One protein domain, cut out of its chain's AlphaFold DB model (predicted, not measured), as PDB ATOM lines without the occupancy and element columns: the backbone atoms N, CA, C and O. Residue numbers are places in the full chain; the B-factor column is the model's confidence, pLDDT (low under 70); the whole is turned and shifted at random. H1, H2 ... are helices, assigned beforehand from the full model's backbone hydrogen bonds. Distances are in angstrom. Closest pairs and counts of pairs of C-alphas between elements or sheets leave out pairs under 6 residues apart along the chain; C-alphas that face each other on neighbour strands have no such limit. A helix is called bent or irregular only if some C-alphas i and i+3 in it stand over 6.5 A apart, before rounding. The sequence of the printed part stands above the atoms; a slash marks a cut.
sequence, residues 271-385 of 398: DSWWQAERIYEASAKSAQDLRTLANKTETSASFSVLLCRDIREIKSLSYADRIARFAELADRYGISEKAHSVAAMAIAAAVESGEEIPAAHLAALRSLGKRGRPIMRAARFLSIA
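Overview. This is residues 271 to 385 of the 398 residues of an uncharacterized protein of Rhizobium sp. Leaf383 (UniProt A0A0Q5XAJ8). Five helices, H1 to H5, follow one another as a horseshoe round the last helix, H7, which runs through the middle. H6 packs on H5 near the first residues of H7, and the horseshoe is open between H1 and H5. The printed part has 115 residues with seven named helices, H1 to H7 in chain order, and no named strand; its class is all helix, and the helix packing is part aligned, part crossed. It is compact, with a radius of gyration of the C-alphas of 13.2 A, and rounded, spanning 37 by 27 by 26 A.

Along the chain. H1, residues 271 to 281, begins with C-alpha 271 at (-124.669, 26.147, -14.674) and is 15.3 A long. H2 is residues 287 to 295. H3, residues 301 to 316, is 23.4 A long and irregular, with C-alphas 309 and 312 7.7 A apart and a kink of 58 degrees near residue 310. H4, residues 319 to 332, is 20.0 A long and begins at (-144.202, 24.136, 5.199). H5, residues 338 to 353, is 22.3 A long. H6 is residues 359 to 367. H7, residues 369 to 384, is 23.1 A long, ends at (-140.246, 23.695, -9.209), and is only just irregular: C-alphas 371 and 374 are 6.8 A apart. It has a kink of 29 degrees near residue 376.

Arrangement. H1 and H2 form a hairpin at a shallow tilt of 12 degrees; their closest C-alphas, Ala 276 and Leu 293, are 6.0 A apart. H2 touches H3, through residues 301 to 308 of H3 alone, at a steep tilt of 60 degrees. Their closest C-alphas, Ala 294 and Ser 304, are 5.3 A apart. H3 and H4 form a hairpin, closest at the C-alphas of Ile 314 and Arg 322, 5.7 A. H4 and H5 form another, through residues 338 to 345 of H5 alone, closest at the C-alphas of Ala 327 and Lys 338, 5.1 A. H5 touches H6, closest at the C-alphas of Ala 343 and His 361, 4.6 A. H7 touches H5 at a steep tilt of 50 degrees, closest at the C-alphas of Ala 344 and Met 376, 5.0 A. H7 only just touches H2, and only just touches H3, with 3 pairs of C-alphas within 8 A each. H1 is close to H7 but not clearly touching, with the C-alphas of Trp 273 and Arg 377 7.1 A apart. H1 and H5 are apart. Every O i to N i+4 pair is within hydrogen-bond range in H1, H2, H4, H5 and H6; in H3 10 of 12 are, in H7 9 of 12.

Size, cuts and confidence. The two C-alphas farthest apart, Ala 284 and Ala 360, are 37.0 A apart. The printed part has no cut, and its six links are tight. The mean pLDDT of the printed part is 90.3, and no printed residue is under 70.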
ATOM      1  N   ASP A 271    -124.140  26.179 -13.300       91.50
ATOM      2  CA  ASP A 271    -124.669  26.147 -14.674       91.50
ATOM      3  C   ASP A 271    -125.330  24.814 -15.060       91.50
ATOM      4  O   ASP A 271    -126.290  24.805 -15.829       91.50
ATOM      5  N   SER A 272    -124.859  23.688 -14.507       92.06
ATOM      6  CA  SER A 272    -125.443  22.368 -14.787       92.06
ATOM      7  C   SER A 272    -126.902  22.279 -14.340       92.06
ATOM      8  O   SER A 272    -127.734  21.713 -15.050       92.06
ATOM      9  N   TRP A 273    -127.219  22.869 -13.185       93.94
ATOM     10  CA  TRP A 273    -128.580  22.937 -12.668       93.94
ATOM     11  C   TRP A 273    -129.431  23.915 -13.474       93.94
ATOM     12  O   TRP A 273    -130.530  23.566 -13.885       93.94
ATOM     13  N   TRP A 274    -128.894  25.103 -13.765       91.81
ATOM     14  CA  TRP A 274    -129.560  26.116 -14.589       91.81
ATOM     15  C   TRP A 274    -130.044  25.559 -15.936       91.81
ATOM     16  O   TRP A 274    -131.199  25.748 -16.316       91.81
ATOM     17  N   GLN A 275    -129.188  24.814 -16.640       92.31
ATOM     18  CA  GLN A 275    -129.560  24.174 -17.904       92.31
ATOM     19  C   GLN A 275    -130.659  23.121 -17.714       92.31
ATOM     20  O   GLN A 275    -131.603  23.070 -18.500       92.31
ATOM     21  N   ALA A 276    -130.558  22.298 -16.667       93.88
ATOM     22  CA  ALA A 276    -131.548  21.270 -16.365       93.88
ATOM     23  C   ALA A 276    -132.928  21.867 -16.040       93.88
ATOM     24  O   ALA A 276    -133.937  21.394 -16.561       93.88
ATOM     25  N   GLU A 277    -132.964  22.927 -15.233       93.75
ATOM     26  CA  GLU A 277    -134.182  23.651 -14.865       93.75
ATOM     27  C   GLU A 277    -134.871  24.252 -16.099       93.75
ATOM     28  O   GLU A 277    -136.075  24.076 -16.275       93.75
ATOM     29  N   ARG A 278    -134.112  24.860 -17.018       90.44
ATOM     30  CA  ARG A 278    -134.666  25.404 -18.269       90.44
ATOM     31  C   ARG A 278    -135.212  24.338 -19.212       90.44
ATOM     32  O   ARG A 278    -136.261  24.549 -19.814       90.44
ATOM     33  N   ILE A 279    -134.516  23.205 -19.343       92.38
ATOM     34  CA  ILE A 279    -135.000  22.071 -20.145       92.38
ATOM     35  C   ILE A 279    -136.314  21.550 -19.562       92.38
ATOM     36  O   ILE A 279    -137.264  21.327 -20.307       92.38
ATOM     37  N   TYR A 280    -136.389  21.401 -18.238       92.62
ATOM     38  CA  TYR A 280    -137.607  20.956 -17.569       92.62
ATOM     39  C   TYR A 280    -138.759  21.955 -17.734       92.62
ATOM     40  O   TYR A 280    -139.879  21.547 -18.039       92.62
ATOM     41  N   GLU A 281    -138.502  23.256 -17.600       89.25
ATOM     42  CA  GLU A 281    -139.551  24.273 -17.714       89.25
ATOM     43  C   GLU A 281    -140.132  24.370 -19.131       89.25
ATOM     44  O   GLU A 281    -141.333  24.581 -19.288       89.25
ATOM     45  N   ALA A 282    -139.302  24.143 -20.154       88.69
ATOM     46  CA  ALA A 282    -139.727  24.076 -21.551       88.69
ATOM     47  C   ALA A 282    -140.339  22.718 -21.956       88.69
ATOM     48  O   ALA A 282    -140.841  22.586 -23.072       88.69
ATOM     49  N   SER A 283    -140.274  21.702 -21.090       91.00
ATOM     50  CA  SER A 283    -140.771  20.354 -21.381       91.00
ATOM     51  C   SER A 283    -142.288  20.229 -21.196       91.00
ATOM     52  O   SER A 283    -142.958  21.112 -20.659       91.00
ATOM     53  N   ALA A 284    -142.836  19.069 -21.566       88.38
ATOM     54  CA  ALA A 284    -144.221  18.712 -21.259       88.38
ATOM     55  C   ALA A 284    -144.466  18.488 -19.751       88.38
ATOM     56  O   ALA A 284    -145.613  18.322 -19.337       88.38
ATOM     57  N   LYS A 285    -143.405  18.502 -18.925       90.06
ATOM     58  CA  LYS A 285    -143.437  18.212 -17.484       90.06
ATOM     59  C   LYS A 285    -143.964  16.797 -17.212       90.06
ATOM     60  O   LYS A 285    -144.730  16.566 -16.273       90.06
ATOM     61  N   SER A 286    -143.539  15.847 -18.047       88.69
ATOM     62  CA  SER A 286    -143.858  14.428 -17.909       88.69
ATOM     63  C   SER A 286    -143.109  13.792 -16.733       88.69
ATOM     64  O   SER A 286    -142.115  14.319 -16.224       88.69
ATOM     65  N   ALA A 287    -143.533  12.592 -16.333       86.38
ATOM     66  CA  ALA A 287    -142.810  11.786 -15.351       86.38
ATOM     67  C   ALA A 287    -141.331  11.544 -15.723       86.38
ATOM     68  O   ALA A 287    -140.468  11.489 -14.845       86.38
ATOM     69  N   GLN A 288    -141.027  11.410 -17.018       89.06
ATOM     70  CA  GLN A 288    -139.659  11.210 -17.495       89.06
ATOM     71  C   GLN A 288    -138.829  12.497 -17.409       89.06
ATOM     72  O   GLN A 288    -137.657  12.443 -17.022       89.06
ATOM     73  N   ASP A 289    -139.434  13.650 -17.699       91.25
ATOM     74  CA  ASP A 289    -138.789  14.958 -17.541       91.25
ATOM     75  C   ASP A 289    -138.452  15.208 -16.068       91.25
ATOM     76  O   ASP A 289    -137.344  15.630 -15.736       91.25
ATOM     77  N   LEU A 290    -139.375  14.852 -15.169       90.81
ATOM     78  CA  LEU A 290    -139.182  14.975 -13.726       90.81
ATOM     79  C   LEU A 290    -138.023  14.105 -13.220       90.81
ATOM     80  O   LEU A 290    -137.181  14.584 -12.461       90.81
ATOM     81  N   ARG A 291    -137.938  12.844 -13.667       90.75
ATOM     82  CA  ARG A 291    -136.808  11.947 -13.355       90.75
ATOM     83  C   ARG A 291    -135.486  12.497 -13.882       90.75
ATOM     84  O   ARG A 291    -134.474  12.463 -13.185       90.75
ATOM     85  N   THR A 292    -135.498  13.027 -15.103       92.12
ATOM     86  CA  THR A 292    -134.314  13.635 -15.724       92.12
ATOM     87  C   THR A 292    -133.825  14.835 -14.915       92.12
ATOM     88  O   THR A 292    -132.627  14.941 -14.658       92.12
ATOM     89  N   LEU A 293    -134.740  15.691 -14.447       93.94
ATOM     90  CA  LEU A 293    -134.416  16.814 -13.570       93.94
ATOM     91  C   LEU A 293    -133.887  16.347 -12.202       93.94
ATOM     92  O   LEU A 293    -132.868  16.855 -11.740       93.94
ATOM     93  N   ALA A 294    -134.523  15.358 -11.565       92.56
ATOM     94  CA  ALA A 294    -134.082  14.844 -10.265       92.56
ATOM     95  C   ALA A 294    -132.656  14.280 -10.314       92.56
ATOM     96  O   ALA A 294    -131.847  14.565  -9.432       92.56
ATOM     97  N   ASN A 295    -132.293  13.586 -11.394       92.19
ATOM     98  CA  ASN A 295    -130.932  13.082 -11.597       92.19
ATOM     99  C   ASN A 295    -129.883  14.206 -11.706       92.19
ATOM    100  O   ASN A 295    -128.700  13.982 -11.450       92.19
ATOM    101  N   LYS A 296    -130.292  15.433 -12.058       94.31
ATOM    102  CA  LYS A 296    -129.418  16.617 -12.110       94.31
ATOM    103  C   LYS A 296    -129.223  17.293 -10.754       94.31
ATOM    104  O   LYS A 296    -128.456  18.249 -10.664       94.31
ATOM    105  N   THR A 297    -129.836  16.779  -9.685       91.31
ATOM    106  CA  THR A 297    -129.523  17.219  -8.317       91.31
ATOM    107  C   THR A 297    -128.094  16.852  -7.902       91.31
ATOM    108  O   THR A 297    -127.550  17.492  -7.008       91.31
ATOM    109  N   GLU A 298    -127.454  15.884  -8.576       89.19
ATOM    110  CA  GLU A 298    -126.140  15.324  -8.201       89.19
ATOM    111  C   GLU A 298    -126.140  14.744  -6.767       89.19
ATOM    112  O   GLU A 298    -125.128  14.749  -6.069       89.19
ATOM    113  N   THR A 299    -127.301  14.258  -6.315       88.81
ATOM    114  CA  THR A 299    -127.457  13.466  -5.085       88.81
ATOM    115  C   THR A 299    -127.299  11.968  -5.384       88.81
ATOM    116  O   THR A 299    -127.028  11.577  -6.522       88.81
ATOM    117  N   SER A 300    -127.462  11.096  -4.382       89.75
ATOM    118  CA  SER A 300    -127.492   9.651  -4.634       89.75
ATOM    119  C   SER A 300    -128.711   9.268  -5.488       89.75
ATOM    120  O   SER A 300    -129.797   9.836  -5.341       89.75
ATOM    121  N   ALA A 301    -128.552   8.279  -6.375       87.44
ATOM    122  CA  ALA A 301    -129.632   7.828  -7.261       87.44
ATOM    123  C   ALA A 301    -130.891   7.421  -6.474       87.44
ATOM    124  O   ALA A 301    -132.005   7.794  -6.841       87.44
ATOM    125  N   SER A 302    -130.711   6.730  -5.344       88.19
ATOM    126  CA  SER A 302    -131.805   6.327  -4.457       88.19
ATOM    127  C   SER A 302    -132.557   7.524  -3.867       88.19
ATOM    128  O   SER A 302    -133.781   7.486  -3.782       88.19
ATOM    129  N   PHE A 303    -131.849   8.599  -3.506       89.81
ATOM    130  CA  PHE A 303    -132.472   9.825  -3.011       89.81
ATOM    131  C   PHE A 303    -133.252  10.548  -4.116       89.81
ATOM    132  O   PHE A 303    -134.383  10.967  -3.897       89.81
ATOM    133  N   SER A 304    -132.698  10.625  -5.331       89.19
ATOM    134  CA  SER A 304    -133.371  11.251  -6.481       89.19
ATOM    135  C   SER A 304    -134.662  10.517  -6.871       89.19
ATOM    136  O   SER A 304    -135.692  11.149  -7.104       89.19
ATOM    137  N   VAL A 305    -134.637   9.177  -6.883       88.19
ATOM    138  CA  VAL A 305    -135.831   8.347  -7.120       88.19
ATOM    139  C   VAL A 305    -136.880   8.570  -6.035       88.19
ATOM    140  O   VAL A 305    -138.062   8.718  -6.352       88.19
ATOM    141  N   LEU A 306    -136.458   8.627  -4.769       89.88
ATOM    142  CA  LEU A 306    -137.363   8.862  -3.651       89.88
ATOM    143  C   LEU A 306    -138.018  10.245  -3.736       89.88
ATOM    144  O   LEU A 306    -139.233  10.337  -3.595       89.88
ATOM    145  N   LEU A 307    -137.253  11.299  -4.043       88.62
ATOM    146  CA  LEU A 307    -137.803  12.643  -4.238       88.62
ATOM    147  C   LEU A 307    -138.842  12.681  -5.363       88.62
ATOM    148  O   LEU A 307    -139.873  13.323  -5.203       88.62
ATOM    149  N   CYS A 308    -138.601  11.992  -6.484       88.19
ATOM    150  CA  CYS A 308    -139.584  11.891  -7.565       88.19
ATOM    151  C   CYS A 308    -140.858  11.158  -7.139       88.19
ATOM    152  O   CYS A 308    -141.951  11.583  -7.508       88.19
ATOM    153  N   ARG A 309    -140.715  10.042  -6.418       87.81
ATOM    154  CA  ARG A 309    -141.839   9.204  -5.983       87.81
ATOM    155  C   ARG A 309    -142.710   9.941  -4.964       87.81
ATOM    156  O   ARG A 309    -143.924  10.001  -5.134       87.81
ATOM    157  N   ASP A 310    -142.081  10.554  -3.967       88.69
ATOM    158  CA  ASP A 310    -142.766  11.142  -2.811       88.69
ATOM    159  C   ASP A 310    -143.107  12.628  -3.030       88.69
ATOM    160  O   ASP A 310    -143.634  13.282  -2.133       88.69
ATOM    161  N   ILE A 311    -142.853  13.187  -4.222       88.75
ATOM    162  CA  ILE A 311    -143.024  14.624  -4.494       88.75
ATOM    163  C   ILE A 311    -144.429  15.135  -4.159       88.75
ATOM    164  O   ILE A 311    -144.571  16.238  -3.638       88.75
ATOM    165  N   ARG A 312    -145.472  14.343  -4.444       85.94
ATOM    166  CA  ARG A 312    -146.870  14.715  -4.173       85.94
ATOM    167  C   ARG A 312    -147.141  14.801  -2.678       85.94
ATOM    168  O   ARG A 312    -147.727  15.782  -2.235       85.94
ATOM    169  N   GLU A 313    -146.690  13.795  -1.935       89.44
ATOM    170  CA  GLU A 313    -146.816  13.739  -0.480       89.44
ATOM    171  C   GLU A 313    -146.044  14.898   0.153       89.44
ATOM    172  O   GLU A 313    -146.606  15.698   0.886       89.44
ATOM    173  N   ILE A 314    -144.776  15.082  -0.220       88.88
ATOM    174  CA  ILE A 314    -143.933  16.162   0.309       88.88
ATOM    175  C   ILE A 314    -144.538  17.544  -0.001       88.88
ATOM    176  O   ILE A 314    -144.456  18.464   0.819       88.88
ATOM    177  N   LYS A 315    -145.169  17.717  -1.172       87.12
ATOM    178  CA  LYS A 315    -145.844  18.969  -1.537       87.12
ATOM    179  C   LYS A 315    -147.173  19.194  -0.817       87.12
ATOM    180  O   LYS A 315    -147.509  20.359  -0.619       87.12
ATOM    181  N   SER A 316    -147.901  18.152  -0.412       88.56
ATOM    182  CA  SER A 316    -149.161  18.308   0.332       88.56
ATOM    183  C   SER A 316    -148.962  18.626   1.817       88.56
ATOM    184  O   SER A 316    -149.889  19.110   2.461       88.56
ATOM    185  N   LEU A 317    -147.761  18.392   2.355       91.31
ATOM    186  CA  LEU A 317    -147.404  18.748   3.728       91.31
ATOM    187  C   LEU A 317    -147.399  20.265   3.969       91.31
ATOM    188  O   LEU A 317    -147.130  21.064   3.062       91.31
ATOM    189  N   SER A 318    -147.612  20.647   5.234       92.00
ATOM    190  CA  SER A 318    -147.359  22.010   5.706       92.00
ATOM    191  C   SER A 318    -145.891  22.393   5.475       92.00
ATOM    192  O   SER A 318    -145.021  21.531   5.350       92.00
ATOM    193  N   TYR A 319    -145.580  23.690   5.433       88.81
ATOM    194  CA  TYR A 319    -144.202  24.136   5.199       88.81
ATOM    195  C   TYR A 319    -143.217  23.605   6.260       88.81
ATOM    196  O   TYR A 319    -142.133  23.130   5.914       88.81
ATOM    197  N   ALA A 320    -143.615  23.612   7.536       90.00
ATOM    198  CA  ALA A 320    -142.801  23.089   8.632       90.00
ATOM    199  C   ALA A 320    -142.567  21.574   8.502       90.00
ATOM    200  O   ALA A 320    -141.428  21.109   8.608       90.00
ATOM    201  N   ASP A 321    -143.621  20.816   8.186       92.75
ATOM    202  CA  ASP A 321    -143.535  19.362   8.011       92.75
ATOM    203  C   ASP A 321    -142.732  18.989   6.762       92.75
ATOM    204  O   ASP A 321    -141.958  18.033   6.781       92.75
ATOM    205  N   ARG A 322    -142.835  19.783   5.688       92.25
ATOM    206  CA  ARG A 322    -142.037  19.616   4.468       92.25
ATOM    207  C   ARG A 322    -140.546  19.759   4.757       92.25
ATOM    208  O   ARG A 322    -139.760  18.941   4.283       92.25
ATOM    209  N   ILE A 323    -140.151  20.768   5.537       92.00
ATOM    210  CA  ILE A 323    -138.755  20.951   5.959       92.00
ATOM    211  C   ILE A 323    -138.290  19.755   6.792       92.00
ATOM    212  O   ILE A 323    -137.220  19.205   6.523       92.00
ATOM    213  N   ALA A 324    -139.082  19.349   7.790       92.25
ATOM    214  CA  ALA A 324    -138.741  18.231   8.663       92.25
ATOM    215  C   ALA A 324    -138.564  16.933   7.862       92.25
ATOM    216  O   ALA A 324    -137.548  16.251   8.013       92.25
ATOM    217  N   ARG A 325    -139.499  16.650   6.947       92.94
ATOM    218  CA  ARG A 325    -139.463  15.478   6.072       92.94
ATOM    219  C   ARG A 325    -138.272  15.503   5.121       92.94
ATOM    220  O   ARG A 325    -137.583  14.498   4.981       92.94
ATOM    221  N   PHE A 326    -137.996  16.640   4.488       93.75
ATOM    222  CA  PHE A 326    -136.840  16.784   3.604       93.75
ATOM    223  C   PHE A 326    -135.520  16.570   4.351       93.75
ATOM    224  O   PHE A 326    -134.654  15.843   3.867       93.75
ATOM    225  N   ALA A 327    -135.380  17.155   5.543       93.12
ATOM    226  CA  ALA A 327    -134.184  17.002   6.360       93.12
ATOM    227  C   ALA A 327    -133.986  15.559   6.849       93.12
ATOM    228  O   ALA A 327    -132.866  15.062   6.818       93.12
ATOM    229  N   GLU A 328    -135.062  14.872   7.244       93.12
ATOM    230  CA  GLU A 328    -135.027  13.450   7.608       93.12
ATOM    231  C   GLU A 328    -134.554  12.579   6.435       93.12
ATOM    232  O   GLU A 328    -133.708  11.700   6.602       93.12
ATOM    233  N   LEU A 329    -135.077  12.828   5.231       91.50
ATOM    234  CA  LEU A 329    -134.672  12.102   4.030       91.50
ATOM    235  C   LEU A 329    -133.212  12.396   3.662       91.50
ATOM    236  O   LEU A 329    -132.473  11.478   3.318       91.50
ATOM    237  N   ALA A 330    -132.778  13.653   3.734       92.62
ATOM    238  CA  ALA A 330    -131.400  14.026   3.426       92.62
ATOM    239  C   ALA A 330    -130.395  13.378   4.393       92.62
ATOM    240  O   ALA A 330    -129.354  12.894   3.944       92.62
ATOM    241  N   ASP A 331    -130.732  13.318   5.683       92.25
ATOM    242  CA  ASP A 331    -129.917  12.690   6.727       92.25
ATOM    243  C   ASP A 331    -129.840  11.168   6.535       92.25
ATOM    244  O   ASP A 331    -128.754  10.598   6.427       92.25
ATOM    245  N   ARG A 332    -130.995  10.514   6.338       90.75
ATOM    246  CA  ARG A 332    -131.100   9.060   6.119       90.75
ATOM    247  C   ARG A 332    -130.262   8.566   4.938       90.75
ATOM    248  O   ARG A 332    -129.734   7.457   4.981       90.75
ATOM    249  N   TYR A 333    -130.165   9.361   3.874       90.19
ATOM    250  CA  TYR A 333    -129.404   9.020   2.667       90.19
ATOM    251  C   TYR A 333    -127.983   9.605   2.656       90.19
ATOM    252  O   TYR A 333    -127.305   9.519   1.630       90.19
ATOM    253  N   GLY A 334    -127.523  10.192   3.769       88.06
ATOM    254  CA  GLY A 334    -126.169  10.729   3.915       88.06
ATOM    255  C   GLY A 334    -125.859  11.904   2.981       88.06
ATOM    256  O   GLY A 334    -124.705  12.103   2.610       88.06
ATOM    257  N   ILE A 335    -126.879  12.656   2.556       90.06
ATOM    258  CA  ILE A 335    -126.731  13.790   1.632       90.06
ATOM    259  C   ILE A 335    -126.292  15.044   2.383       90.06
ATOM    260  O   ILE A 335    -125.420  15.779   1.919       90.06
ATOM    261  N   SER A 336    -126.931  15.330   3.519       90.75
ATOM    262  CA  SER A 336    -126.652  16.526   4.307       90.75
ATOM    263  C   SER A 336    -127.211  16.415   5.718       90.75
ATOM    264  O   SER A 336    -128.222  15.758   5.940       90.75
ATOM    265  N   GLU A 337    -126.588  17.125   6.654       90.75
ATOM    266  CA  GLU A 337    -127.099  17.256   8.016       90.75
ATOM    267  C   GLU A 337    -128.395  18.083   8.055       90.75
ATOM    268  O   GLU A 337    -128.682  18.912   7.176       90.75
ATOM    269  N   LYS A 338    -129.160  17.919   9.139       89.88
ATOM    270  CA  LYS A 338    -130.439  18.611   9.352       89.88
ATOM    271  C   LYS A 338    -130.334  20.132   9.187       89.88
ATOM    272  O   LYS A 338    -131.168  20.723   8.506       89.88
ATOM    273  N   ALA A 339    -129.309  20.766   9.761       90.06
ATOM    274  CA  ALA A 339    -129.145  22.224   9.722       90.06
ATOM    275  C   ALA A 339    -128.998  22.772   8.290       90.06
ATOM    276  O   ALA A 339    -129.615  23.776   7.932       90.06
ATOM    277  N   HIS A 340    -128.231  22.082   7.447       93.12
ATOM    278  CA  HIS A 340    -128.009  22.463   6.052       93.12
ATOM    279  C   HIS A 340    -129.243  22.216   5.180       93.12
ATOM    280  O   HIS A 340    -129.554  23.025   4.308       93.12
ATOM    281  N   SER A 341    -129.983  21.140   5.452       93.12
ATOM    282  CA  SER A 341    -131.245  20.837   4.767       93.12
ATOM    283  C   SER A 341    -132.321  21.885   5.067       93.12
ATOM    284  O   SER A 341    -133.002  22.353   4.156       93.12
ATOM    285  N   VAL A 342    -132.419  22.317   6.331       92.94
ATOM    286  CA  VAL A 342    -133.288  23.431   6.748       92.94
ATOM    287  C   VAL A 342    -132.875  24.723   6.044       92.94
ATOM    288  O   VAL A 342    -133.726  25.406   5.481       92.94
ATOM    289  N   ALA A 343    -131.574  25.034   6.015       93.88
ATOM    290  CA  ALA A 343    -131.065  26.220   5.332       93.88
ATOM    291  C   ALA A 343    -131.394  26.213   3.828       93.88
ATOM    292  O   ALA A 343    -131.862  27.221   3.308       93.88
ATOM    293  N   ALA A 344    -131.214  25.085   3.135       94.69
ATOM    294  CA  ALA A 344    -131.534  24.954   1.712       94.69
ATOM    295  C   ALA A 344    -133.023  25.190   1.414       94.69
ATOM    296  O   ALA A 344    -133.353  25.931   0.489       94.69
ATOM    297  N   MET A 345    -133.915  24.613   2.224       94.19
ATOM    298  CA  MET A 345    -135.359  24.821   2.083       94.19
ATOM    299  C   MET A 345    -135.769  26.263   2.387       94.19
ATOM    300  O   MET A 345    -136.554  26.834   1.636       94.19
ATOM    301  N   ALA A 346    -135.200  26.870   3.432       92.50
ATOM    302  CA  ALA A 346    -135.479  28.257   3.792       92.50
ATOM    303  C   ALA A 346    -135.044  29.236   2.694       92.50
ATOM    304  O   ALA A 346    -135.785  30.157   2.369       92.50
ATOM    305  N   ILE A 347    -133.877  29.018   2.076       92.81
ATOM    306  CA  ILE A 347    -133.430  29.833   0.939       92.81
ATOM    307  C   ILE A 347    -134.360  29.640  -0.260       92.81
ATOM    308  O   ILE A 347    -134.739  30.627  -0.883       92.81
ATOM    309  N   ALA A 348    -134.739  28.398  -0.582       92.38
ATOM    310  CA  ALA A 348    -135.639  28.140  -1.704       92.38
ATOM    311  C   ALA A 348    -136.989  28.854  -1.523       92.38
ATOM    312  O   ALA A 348    -137.434  29.572  -2.417       92.38
ATOM    313  N   ALA A 349    -137.568  28.750  -0.326       90.81
ATOM    314  CA  ALA A 349    -138.824  29.400   0.019       90.81
ATOM    315  C   ALA A 349    -138.728  30.930   0.037       90.81
ATOM    316  O   ALA A 349    -139.633  31.592  -0.465       90.81
ATOM    317  N   ALA A 350    -137.643  31.502   0.568       89.75
ATOM    318  CA  ALA A 350    -137.431  32.952   0.561       89.75
ATOM    319  C   ALA A 350    -137.372  33.487  -0.879       89.75
ATOM    320  O   ALA A 350    -138.017  34.476  -1.222       89.75
ATOM    321  N   VAL A 351    -136.665  32.772  -1.763       89.25
ATOM    322  CA  VAL A 351    -136.583  33.138  -3.181       89.25
ATOM    323  C   VAL A 351    -137.940  33.018  -3.866       89.25
ATOM    324  O   VAL A 351    -138.258  33.893  -4.657       89.25
ATOM    325  N   GLU A 352    -138.764  32.012  -3.578       85.25
ATOM    326  CA  GLU A 352    -140.116  31.888  -4.157       85.25
ATOM    327  C   GLU A 352    -141.094  32.952  -3.656       85.25
ATOM    328  O   GLU A 352    -141.827  33.538  -4.446       85.25
ATOM    329  N   SER A 353    -141.097  33.204  -2.350       84.06
ATOM    330  CA  SER A 353    -142.008  34.153  -1.702       84.06
ATOM    331  C   SER A 353    -141.637  35.613  -1.960       84.06
ATOM    332  O   SER A 353    -142.475  36.496  -1.807       84.06
ATOM    333  N   GLY A 354    -140.393  35.881  -2.371       78.81
ATOM    334  CA  GLY A 354    -139.886  37.249  -2.461       78.81
ATOM    335  C   GLY A 354    -139.559  37.853  -1.117       78.81
ATOM    336  O   GLY A 354    -139.609  39.066  -0.961       78.81
ATOM    337  N   GLU A 355    -139.179  37.013  -0.169       84.88
ATOM    338  CA  GLU A 355    -138.589  37.454   1.079       84.88
ATOM    339  C   GLU A 355    -137.069  37.590   0.949       84.88
ATOM    340  O   GLU A 355    -136.418  37.064   0.037       84.88
ATOM    341  N   GLU A 356    -136.479  38.324   1.887       84.75
ATOM    342  CA  GLU A 356    -135.032  38.430   1.963       84.75
ATOM    343  C   GLU A 356    -134.420  37.087   2.384       84.75
ATOM    344  O   GLU A 356    -134.821  36.486   3.379       84.75
ATOM    345  N   ILE A 357    -133.420  36.615   1.636       87.12
ATOM    346  CA  ILE A 357    -132.704  35.383   1.968       87.12
ATOM    347  C   ILE A 357    -131.992  35.552   3.323       87.12
ATOM    348  O   ILE A 357    -131.092  36.392   3.430       87.12
ATOM    349  N   PRO A 358    -132.291  34.727   4.345       87.75
ATOM    350  CA  PRO A 358    -131.688  34.905   5.660       87.75
ATOM    351  C   PRO A 358    -130.171  34.677   5.636       87.75
ATOM    352  O   PRO A 358    -129.686  33.601   5.263       87.75
ATOM    353  N   ALA A 359    -129.409  35.675   6.096       88.44
ATOM    354  CA  ALA A 359    -127.945  35.660   6.057       88.44
ATOM    355  C   ALA A 359    -127.331  34.444   6.776       88.44
ATOM    356  O   ALA A 359    -126.341  33.884   6.306       88.44
ATOM    357  N   ALA A 360    -127.947  33.992   7.874       90.50
ATOM    358  CA  ALA A 360    -127.511  32.811   8.619       90.50
ATOM    359  C   ALA A 360    -127.621  31.517   7.788       90.50
ATOM    360  O   ALA A 360    -126.685  30.716   7.764       90.50
ATOM    361  N   HIS A 361    -128.724  31.328   7.055       91.06
ATOM    362  CA  HIS A 361    -128.912  30.160   6.187       91.06
ATOM    363  C   HIS A 361    -127.965  30.192   4.987       91.06
ATOM    364  O   HIS A 361    -127.378  29.171   4.625       91.06
ATOM    365  N   LEU A 362    -127.746  31.379   4.418       87.56
ATOM    366  CA  LEU A 362    -126.780  31.559   3.344       87.56
ATOM    367  C   LEU A 362    -125.346  31.258   3.809       87.56
ATOM    368  O   LEU A 362    -124.600  30.584   3.099       87.56
ATOM    369  N   ALA A 363    -124.956  31.724   4.999       88.56
ATOM    370  CA  ALA A 363    -123.648  31.445   5.589       88.56
ATOM    371  C   ALA A 363    -123.450  29.942   5.851       88.56
ATOM    372  O   ALA A 363    -122.399  29.399   5.504       88.56
ATOM    373  N   ALA A 364    -124.479  29.262   6.370       88.50
ATOM    374  CA  ALA A 364    -124.455  27.820   6.596       88.50
ATOM    375  C   ALA A 364    -124.174  27.044   5.297       88.50
ATOM    376  O   ALA A 364    -123.257  26.228   5.259       88.50
ATOM    377  N   LEU A 365    -124.873  27.341   4.194       86.75
ATOM    378  CA  LEU A 365    -124.602  26.668   2.914       86.75
ATOM    379  C   LEU A 365    -123.272  27.076   2.277       86.75
ATOM    380  O   LEU A 365    -122.603  26.237   1.674       86.75
ATOM    381  N   ARG A 366    -122.854  28.339   2.419       85.56
ATOM    382  CA  ARG A 366    -121.548  28.801   1.921       85.56
ATOM    383  C   ARG A 366    -120.388  28.079   2.601       85.56
ATOM    384  O   ARG A 366    -119.402  27.796   1.924       85.56
ATOM    385  N   SER A 367    -120.522  27.732   3.883       86.75
ATOM    386  CA  SER A 367    -119.507  26.966   4.621       86.75
ATOM    387  C   SER A 367    -119.215  25.594   3.993       86.75
ATOM    388  O   SER A 367    -118.084  25.115   4.045       86.75
ATOM    389  N   LEU A 368    -120.198  25.001   3.302       85.31
ATOM    390  CA  LEU A 368    -120.052  23.730   2.587       85.31
ATOM    391  C   LEU A 368    -119.432  23.879   1.186       85.31
ATOM    392  O   LEU A 368    -119.093  22.878   0.542       85.31
ATOM    393  N   GLY A 369    -119.311  25.104   0.667       85.19
ATOM    394  CA  GLY A 369    -118.832  25.375  -0.686       85.19
ATOM    395  C   GLY A 369    -119.572  24.546  -1.744       85.19
ATOM    396  O   GLY A 369    -120.799  24.506  -1.796       85.19
ATOM    397  N   LYS A 370    -118.824  23.828  -2.596       85.69
ATOM    398  CA  LYS A 370    -119.413  22.969  -3.644       85.69
ATOM    399  C   LYS A 370    -120.216  21.785  -3.086       85.69
ATOM    400  O   LYS A 370    -121.115  21.315  -3.776       85.69
ATOM    401  N   ARG A 371    -119.936  21.325  -1.857       87.19
ATOM    402  CA  ARG A 371    -120.653  20.201  -1.223       87.19
ATOM    403  C   ARG A 371    -122.080  20.569  -0.809       87.19
ATOM    404  O   ARG A 371    -122.900  19.679  -0.654       87.19
ATOM    405  N   GLY A 372    -122.395  21.862  -0.690       87.94
ATOM    406  CA  GLY A 372    -123.757  22.340  -0.427       87.94
ATOM    407  C   GLY A 372    -124.671  22.346  -1.660       87.94
ATOM    408  O   GLY A 372    -125.883  22.494  -1.528       87.94
ATOM    409  N   ARG A 373    -124.126  22.173  -2.874       92.62
ATOM    410  CA  ARG A 373    -124.919  22.248  -4.115       92.62
ATOM    411  C   ARG A 373    -125.962  21.135  -4.248       92.62
ATOM    412  O   ARG A 373    -127.082  21.473  -4.617       92.62
ATOM    413  N   PRO A 374    -125.670  19.853  -3.952       94.00
ATOM    414  CA  PRO A 374    -126.663  18.796  -4.118       94.00
ATOM    415  C   PRO A 374    -127.917  19.000  -3.266       94.00
ATOM    416  O   PRO A 374    -129.028  18.863  -3.773       94.00
ATOM    417  N   ILE A 375    -127.756  19.415  -2.003       94.94
ATOM    418  CA  ILE A 375    -128.900  19.685  -1.123       94.94
ATOM    419  C   ILE A 375    -129.680  20.934  -1.562       94.94
ATOM    420  O   ILE A 375    -130.909  20.917  -1.558       94.94
ATOM    421  N   MET A 376    -128.993  21.981  -2.038       95.12
ATOM    422  CA  MET A 376    -129.647  23.180  -2.577       95.12
ATOM    423  C   MET A 376    -130.446  22.881  -3.854       95.12
ATOM    424  O   MET A 376    -131.575  23.344  -4.009       95.12
ATOM    425  N   ARG A 377    -129.892  22.060  -4.753       95.44
ATOM    426  CA  ARG A 377    -130.582  21.587  -5.961       95.44
ATOM    427  C   ARG A 377    -131.782  20.716  -5.623       95.44
ATOM    428  O   ARG A 377    -132.813  20.854  -6.262       95.44
ATOM    429  N   ALA A 378    -131.674  19.851  -4.617       94.75
ATOM    430  CA  ALA A 378    -132.798  19.049  -4.146       94.75
ATOM    431  C   ALA A 378    -133.918  19.917  -3.536       94.75
ATOM    432  O   ALA A 378    -135.091  19.681  -3.817       94.75
ATOM    433  N   ALA A 379    -133.575  20.969  -2.785       94.75
ATOM    434  CA  ALA A 379    -134.556  21.942  -2.300       94.75
ATOM    435  C   ALA A 379    -135.233  22.696  -3.464       94.75
ATOM    436  O   ALA A 379    -136.460  22.784  -3.516       94.75
ATOM    437  N   ARG A 380    -134.460  23.160  -4.461       94.56
ATOM    438  CA  ARG A 380    -135.017  23.786  -5.676       94.56
ATOM    439  C   ARG A 380    -135.828  22.805  -6.524       94.56
ATOM    440  O   ARG A 380    -136.829  23.197  -7.105       94.56
ATOM    441  N   PHE A 381    -135.462  21.528  -6.570       94.50
ATOM    442  CA  PHE A 381    -136.264  20.495  -7.221       94.50
ATOM    443  C   PHE A 381    -137.659  20.417  -6.594       94.50
ATOM    444  O   PHE A 381    -138.652  20.487  -7.312       94.50
ATOM    445  N   LEU A 382    -137.740  20.336  -5.260       92.00
ATOM    446  CA  LEU A 382    -139.020  20.298  -4.545       92.00
ATOM    447  C   LEU A 382    -139.872  21.543  -4.803       92.00
ATOM    448  O   LEU A 382    -141.091  21.441  -4.849       92.00
ATOM    449  N   SER A 383    -139.248  22.698  -5.000       89.69
ATOM    450  CA  SER A 383    -139.912  23.940  -5.389       89.69
ATOM    451  C   SER A 383    -140.586  23.831  -6.765       89.69
ATOM    452  O   SER A 383    -141.816  23.873  -6.879       89.69
ATOM    453  N   ILE A 384    -139.798  23.570  -7.811       90.31
ATOM    454  CA  ILE A 384    -140.246  23.695  -9.209       90.31
ATOM    455  C   ILE A 384    -140.936  22.455  -9.767       90.31
ATOM    456  O   ILE A 384    -141.632  22.548 -10.775       90.31
ATOM    457  N   ALA A 385    -140.753  21.291  -9.140       89.50
ATOM    458  CA  ALA A 385    -141.297  20.032  -9.628       89.50
ATOM    459  C   ALA A 385    -142.826  20.092  -9.727       89.50
ATOM    460  O   ALA A 385    -143.538  20.118  -8.722       89.50
TER     461      ALA A 385